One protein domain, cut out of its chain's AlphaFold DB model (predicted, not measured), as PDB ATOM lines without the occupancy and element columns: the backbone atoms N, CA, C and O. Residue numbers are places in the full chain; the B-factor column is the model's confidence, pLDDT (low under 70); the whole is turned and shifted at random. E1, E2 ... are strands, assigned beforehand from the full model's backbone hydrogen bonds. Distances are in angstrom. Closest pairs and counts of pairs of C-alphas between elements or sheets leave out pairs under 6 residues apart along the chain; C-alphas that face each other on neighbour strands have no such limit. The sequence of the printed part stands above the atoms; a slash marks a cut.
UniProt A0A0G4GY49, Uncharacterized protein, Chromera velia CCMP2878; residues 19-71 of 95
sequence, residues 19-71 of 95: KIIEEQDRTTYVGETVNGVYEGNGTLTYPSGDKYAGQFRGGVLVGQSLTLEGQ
ATOM      1  N   LYS A  19     179.894 132.044  99.902       54.91
ATOM      2  CA  LYS A  19     180.090 133.167 100.808       54.91
ATOM      3  C   LYS A  19     178.859 134.065 100.732       54.91
ATOM      4  O   LYS A  19     178.771 134.925  99.858       54.91
ATOM      5  N   ILE A  20     177.899 133.852 101.625       62.56
ATOM      6  CA  ILE A  20     176.801 134.802 101.804       62.56
ATOM      7  C   ILE A  20     177.370 135.975 102.595       62.56
ATOM      8  O   ILE A  20     177.853 135.793 103.712       62.56
ATOM      9  N   ILE A  21     177.377 137.150 101.968       60.34
ATOM     10  CA  ILE A  21     177.733 138.420 102.598       60.34
ATOM     11  C   ILE A  21     176.409 139.135 102.842       60.34
ATOM     12  O   ILE A  21     175.803 139.641 101.900       60.34
ATOM     13  N   GLU A  22     175.935 139.149 104.086       59.78
ATOM     14  CA  GLU A  22     174.817 140.023 104.442       59.78
ATOM     15  C   GLU A  22     175.340 141.466 104.478       59.78
ATOM     16  O   GLU A  22     176.163 141.836 105.318       59.78
ATOM     17  N   GLU A  23     174.914 142.264 103.493       52.69
ATOM     18  CA  GLU A  23     175.481 143.574 103.138       52.69
ATOM     19  C   GLU A  23     175.328 144.646 104.239       52.69
ATOM     20  O   GLU A  23     175.943 145.706 104.150       52.69
ATOM     21  N   GLN A  24     174.587 144.364 105.319       52.75
ATOM     22  CA  GLN A  24     174.453 145.266 106.473       52.75
ATOM     23  C   GLN A  24     175.338 144.907 107.672       52.75
ATOM     24  O   GLN A  24     175.675 145.799 108.448       52.75
ATOM     25  N   ASP A  25     175.826 143.668 107.768       59.41
ATOM     26  CA  ASP A  25     176.536 143.208 108.964       59.41
ATOM     27  C   ASP A  25     177.920 142.623 108.675       59.41
ATOM     28  O   ASP A  25     178.615 142.263 109.605       59.41
ATOM     29  N   ARG A  26     178.404 142.522 107.425       68.81
ATOM     30  CA  ARG A  26     179.667 141.795 107.104       68.81
ATOM     31  C   ARG A  26     179.698 140.359 107.667       68.81
ATOM     32  O   ARG A  26     180.758 139.727 107.688       68.81
ATOM     33  N   THR A  27     178.547 139.832 108.076       75.50
ATOM     34  CA  THR A  27     178.401 138.459 108.528       75.50
ATOM     35  C   THR A  27     178.675 137.553 107.340       75.50
ATOM     36  O   THR A  27     178.148 137.752 106.245       75.50
ATOM     37  N   THR A  28     179.574 136.597 107.537       79.94
ATOM     38  CA  THR A  28     180.000 135.647 106.519       79.94
ATOM     39  C   THR A  28     179.595 134.254 106.949       79.94
ATOM     40  O   THR A  28     180.074 133.762 107.968       79.94
ATOM     41  N   TYR A  29     178.774 133.590 106.146       79.62
ATOM     42  CA  TYR A  29     178.500 132.169 106.310       79.62
ATOM     43  C   TYR A  29     179.320 131.348 105.313       79.62
ATOM     44  O   TYR A  29     179.376 131.681 104.128       79.62
ATOM     45  N   VAL A  30     179.947 130.279 105.799       80.81
ATOM     46  CA  VAL A  30     180.652 129.276 104.994       80.81
ATOM     47  C   VAL A  30     180.062 127.914 105.320       80.81
ATOM     48  O   VAL A  30     180.277 127.390 106.410       80.81
ATOM     49  N   GLY A  31     179.314 127.333 104.392       80.69
ATOM     50  CA  GLY A  31     178.679 126.037 104.596       80.69
ATOM     51  C   GLY A  31     177.708 125.689 103.482       80.69
ATOM     52  O   GLY A  31     177.630 126.376 102.461       80.69
ATOM     53  N   GLU A  32     176.957 124.614 103.692       79.62
ATOM     54  CA  GLU A  32     175.887 124.225 102.779       79.62
ATOM     55  C   GLU A  32     174.748 125.269 102.836       79.62
ATOM     56  O   GLU A  32     174.434 125.857 103.876       79.62
ATOM     57  N   THR A  33     174.158 125.573 101.682       79.50
ATOM     58  CA  THR A  33     172.985 126.450 101.597       79.50
ATOM     59  C   THR A  33     171.991 125.847 100.623       79.50
ATOM     60  O   THR A  33     172.371 125.258  99.609       79.50
ATOM     61  N   VAL A  34     170.708 125.982 100.935       81.31
ATOM     62  CA  VAL A  34     169.610 125.480 100.112       81.31
ATOM     63  C   VAL A  34     168.626 126.623  99.917       81.31
ATOM     64  O   VAL A  34     168.145 127.214 100.878       81.31
ATOM     65  N   ASN A  35     168.358 126.984  98.658       82.31
ATOM     66  CA  ASN A  35     167.495 128.117  98.292       82.31
ATOM     67  C   ASN A  35     167.904 129.465  98.925       82.31
ATOM     68  O   ASN A  35     167.050 130.285  99.244       82.31
ATOM     69  N   GLY A  36     169.208 129.696  99.118       78.31
ATOM     70  CA  GLY A  36     169.716 130.924  99.745       78.31
ATOM     71  C   GLY A  36     169.591 130.952 101.271       78.31
ATOM     72  O   GLY A  36     169.829 131.988 101.881       78.31
ATOM     73  N   VAL A  37     169.237 129.825 101.887       79.81
ATOM     74  CA  VAL A  37     169.084 129.676 103.334       79.81
ATOM     75  C   VAL A  37     170.164 128.731 103.868       79.81
ATOM     76  O   VAL A  37     170.503 127.747 103.209       79.81
ATOM     77  N   TYR A  38     170.723 129.020 105.049       83.44
ATOM     78  CA  TYR A  38     171.749 128.173 105.670       83.44
ATOM     79  C   TYR A  38     171.186 126.782 105.990       83.44
ATOM     80  O   TYR A  38     170.145 126.659 106.650       83.44
ATOM     81  N   GLU A  39     171.878 125.738 105.534       84.88
ATOM     82  CA  GLU A  39     171.491 124.344 105.743       84.88
ATOM     83  C   GLU A  39     172.734 123.461 105.936       84.88
ATOM     84  O   GLU A  39     173.827 123.828 105.528       84.88
ATOM     85  N   GLY A  40     172.602 122.289 106.553       80.94
ATOM     86  CA  GLY A  40     173.723 121.360 106.715       80.94
ATOM     87  C   GLY A  40     174.778 121.889 107.683       80.94
ATOM     88  O   GLY A  40     174.450 122.595 108.625       80.94
ATOM     89  N   ASN A  41     176.046 121.519 107.519       80.31
ATOM     90  CA  ASN A  41     177.097 122.007 108.419       80.31
ATOM     91  C   ASN A  41     177.718 123.293 107.868       80.31
ATOM     92  O   ASN A  41     178.039 123.373 106.680       80.31
ATOM     93  N   GLY A  42     177.921 124.281 108.737       80.25
ATOM     94  CA  GLY A  42     178.488 125.563 108.345       80.25
ATOM     95  C   GLY A  42     179.171 126.309 109.482       80.25
ATOM     96  O   GLY A  42     179.149 125.892 110.638       80.25
ATOM     97  N   THR A  43     179.812 127.417 109.128       80.38
ATOM     98  CA  THR A  43     180.453 128.364 110.040       80.38
ATOM     99  C   THR A  43     179.968 129.769 109.724       80.38
ATOM    100  O   THR A  43     180.196 130.281 108.629       80.38
ATOM    101  N   LEU A  44     179.317 130.401 110.692       79.62
ATOM    102  CA  LEU A  44     178.864 131.783 110.649       79.62
ATOM    103  C   LEU A  44     179.888 132.668 111.363       79.62
ATOM    104  O   LEU A  44     180.211 132.432 112.520       79.62
ATOM    105  N   THR A  45     180.410 133.676 110.682       78.44
ATOM    106  CA  THR A  45     181.360 134.652 111.224       78.44
ATOM    107  C   THR A  45     180.682 136.007 111.279       78.44
ATOM    108  O   THR A  45     180.322 136.537 110.233       78.44
ATOM    109  N   TYR A  46     180.538 136.574 112.468       76.12
ATOM    110  CA  TYR A  46     180.002 137.913 112.677       76.12
ATOM    111  C   TYR A  46     181.084 138.988 112.491       76.12
ATOM    112  O   TYR A  46     182.276 138.713 112.665       76.12
ATOM    113  N   PRO A  47     180.693 140.240 112.190       71.75
ATOM    114  CA  PRO A  47     181.620 141.371 112.065       71.75
ATOM    115  C   PRO A  47     182.430 141.631 113.333       71.75
ATOM    116  O   PRO A  47     183.548 142.134 113.252       71.75
ATOM    117  N   SER A  48     181.864 141.287 114.491       72.62
ATOM    118  CA  SER A  48     182.501 141.385 115.805       72.62
ATOM    119  C   SER A  48     183.743 140.493 115.933       72.62
ATOM    120  O   SER A  48     184.574 140.729 116.804       72.62
ATOM    121  N   GLY A  49     183.897 139.495 115.053       70.31
ATOM    122  CA  GLY A  49     184.944 138.473 115.113       70.31
ATOM    123  C   GLY A  49     184.458 137.141 115.683       70.31
ATOM    124  O   GLY A  49     185.166 136.141 115.557       70.31
ATOM    125  N   ASP A  50     183.245 137.110 116.240       73.69
ATOM    126  CA  ASP A  50     182.616 135.898 116.757       73.69
ATOM    127  C   ASP A  50     182.344 134.903 115.631       73.69
ATOM    128  O   ASP A  50     181.821 135.250 114.568       73.69
ATOM    129  N   LYS A  51     182.694 133.644 115.871       75.81
ATOM    130  CA  LYS A  51     182.519 132.556 114.913       75.81
ATOM    131  C   LYS A  51     181.687 131.447 115.543       75.81
ATOM    132  O   LYS A  51     181.979 130.994 116.644       75.81
ATOM    133  N   TYR A  52     180.686 130.972 114.817       76.19
ATOM    134  CA  TYR A  52     179.774 129.915 115.235       76.19
ATOM    135  C   TYR A  52     179.789 128.810 114.190       76.19
ATOM    136  O   TYR A  52     179.287 128.997 113.084       76.19
ATOM    137  N   ALA A  53     180.363 127.664 114.528       79.69
ATOM    138  CA  ALA A  53     180.322 126.482 113.678       79.69
ATOM    139  C   ALA A  53     179.263 125.503 114.189       79.69
ATOM    140  O   ALA A  53     179.111 125.322 115.392       79.69
ATOM    141  N   GLY A  54     178.525 124.862 113.295       81.50
ATOM    142  CA  GLY A  54     177.547 123.850 113.678       81.50
ATOM    143  C   GLY A  54     176.590 123.507 112.549       81.50
ATOM    144  O   GLY A  54     176.860 123.792 111.382       81.50
ATOM    145  N   GLN A  55     175.484 122.859 112.899       82.12
ATOM    146  CA  GLN A  55     174.492 122.413 111.932       82.12
ATOM    147  C   GLN A  55     173.365 123.442 111.788       82.12
ATOM    148  O   GLN A  55     172.785 123.881 112.769       82.12
ATOM    149  N   PHE A  56     173.057 123.848 110.563       84.25
ATOM    150  CA  PHE A  56     172.056 124.837 110.199       84.25
ATOM    151  C   PHE A  56     170.881 124.159 109.494       84.25
ATOM    152  O   PHE A  56     171.039 123.197 108.742       84.25
ATOM    153  N   ARG A  57     169.670 124.660 109.731       82.25
ATOM    154  CA  ARG A  57     168.459 124.230 109.033       82.25
ATOM    155  C   ARG A  57     167.485 125.387 108.972       82.25
ATOM    156  O   ARG A  57     167.038 125.883 110.004       82.25
ATOM    157  N   GLY A  58     167.148 125.808 107.760       83.12
ATOM    158  CA  GLY A  58     166.244 126.938 107.575       83.12
ATOM    159  C   GLY A  58     166.824 128.257 108.097       83.12
ATOM    160  O   GLY A  58     166.068 129.091 108.579       83.12
ATOM    161  N   GLY A  59     168.152 128.434 108.052       78.56
ATOM    162  CA  GLY A  59     168.811 129.668 108.496       78.56
ATOM    163  C   GLY A  59     169.071 129.713 110.000       78.56
ATOM    164  O   GLY A  59     169.769 130.598 110.480       78.56
ATOM    165  N   VAL A  60     168.553 128.735 110.741       75.62
ATOM    166  CA  VAL A  60     168.721 128.625 112.187       75.62
ATOM    167  C   VAL A  60     169.780 127.575 112.480       75.62
ATOM    168  O   VAL A  60     169.776 126.498 111.883       75.62
ATOM    169  N   LEU A  61     170.676 127.875 113.415       78.88
ATOM    170  CA  LEU A  61     171.610 126.903 113.969       78.88
ATOM    171  C   LEU A  61     170.811 125.870 114.780       78.88
ATOM    172  O   LEU A  61     170.294 126.171 115.854       78.88
ATOM    173  N   VAL A  62     170.650 124.670 114.226       73.75
ATOM    174  CA  VAL A  62     169.957 123.539 114.841       73.75
ATOM    175  C   VAL A  62     170.970 122.468 115.241       73.75
ATOM    176  O   VAL A  62     171.546 121.775 114.412       73.75
ATOM    177  N   GLY A  63     171.187 122.310 116.541       64.62
ATOM    178  CA  GLY A  63     172.117 121.321 117.082       64.62
ATOM    179  C   GLY A  63     173.285 121.971 117.807       64.62
ATOM    180  O   GLY A  63     173.175 123.084 118.315       64.62
ATOM    181  N   GLN A  64     174.390 121.240 117.895       59.12
ATOM    182  CA  GLN A  64     175.554 121.681 118.649       59.12
ATOM    183  C   GLN A  64     176.225 122.854 117.951       59.12
ATOM    184  O   GLN A  64     176.651 122.749 116.798       59.12
ATOM    185  N   SER A  65     176.343 123.958 118.673       61.88
ATOM    186  CA  SER A  65     177.119 125.107 118.249       61.88
ATOM    187  C   SER A  65     178.493 125.071 118.903       61.88
ATOM    188  O   SER A  65     178.605 125.032 120.130       61.88
ATOM    189  N   LEU A  66     179.530 125.113 118.081       65.38
ATOM    190  CA  LEU A  66     180.890 125.424 118.464       65.38
ATOM    191  C   LEU A  66     181.068 126.943 118.386       65.38
ATOM    192  O   LEU A  66     181.203 127.489 117.289       65.38
ATOM    193  N   THR A  67     181.051 127.630 119.530       60.81
ATOM    194  CA  THR A  67     181.461 129.042 119.555       60.81
ATOM    195  C   THR A  67     182.981 129.070 119.539       60.81
ATOM    196  O   THR A  67     183.639 128.616 120.474       60.81
ATOM    197  N   LEU A  68     183.536 129.547 118.439       61.31
ATOM    198  CA  LEU A  68     184.950 129.836 118.280       61.31
ATOM    199  C   LEU A  68     185.144 131.277 118.769       61.31
ATOM    200  O   LEU A  68     185.148 132.216 117.971       61.31
ATOM    201  N   GLU A  69     185.242 131.459 120.087       51.81
ATOM    202  CA  GLU A  69     185.643 132.749 120.649       51.81
ATOM    203  C   GLU A  69     187.136 132.942 120.363       51.81
ATOM    204  O   GLU A  69     187.994 132.188 120.829       51.81
ATOM    205  N   GLY A  70     187.456 133.944 119.551       52.31
ATOM    206  CA  GLY A  70     188.831 134.302 119.238       52.31
ATOM    207  C   GLY A  70     188.932 135.797 119.002       52.31
ATOM    208  O   GLY A  70     188.604 136.278 117.920       52.31
ATOM    209  N   GLN A  71     189.412 136.543 119.999       42.50
ATOM    210  CA  GLN A  71     189.880 137.911 119.785       42.50
ATOM    211  C   GLN A  71     191.111 137.857 118.875       42.50
ATOM    212  O   GLN A  71     192.229 137.610 119.322       42.50
TER     213      GLN A  71
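Overview. This is residues 19 to 71 of the 95 residues of an uncharacterized protein of Chromera velia CCMP2878 (UniProt A0A0G4GY49). One twisted sheet of five strands, folded back and forth with three of them sharply bent, makes a flat slab with no named helix. The printed part has 53 residues and is all strand, a meander E1 E2 E3 E4 E5, each strand the antiparallel neighbour of the one before. It is compact, with a radius of gyration of the C-alphas of 10.4 A, and spans 31 by 26 by 13 A.

Along the chain. E1, residues 20 to 22, begins with C-alpha 20 at (176.801, 134.802, 101.804) and is 6.2 A long. E2, residues 27 to 34, 17.8 A, bends by 86 degrees at residue 31. E3, residues 37 to 45, 15.4 A, bends by 120 degrees at residue 40. E4 holds residues 51 to 57, 17.4 A. E5, residues 60 to 69, 19.4 A, bends by 104 degrees at residue 63 and ends with C-alpha 69 at (185.643, 132.749, 120.649).

Arrangement. Edge strand E1 and E2 form a hairpin at 133 degrees, with N 22 and O 27 3.4 A apart. In the hairpin E2 and E3, N 30 and O 43 are 2.8 A apart. In the hairpin E3 and E4, N 42 and O 54 are 2.9 A apart. In the hairpin E4 and edge strand E5, N 62 and O 55 are 2.7 A apart. These N and O pairs are within hydrogen-bond range. E1 and E5 are apart.

Size, cuts and confidence. The C-alphas farthest apart, of Asn 35 and Gln 71, are 32.5 A apart. The printed part has no cut, and its four links between strands are tight. The pLDDT is under 70 at residues 19 to 26 and 63 to 71.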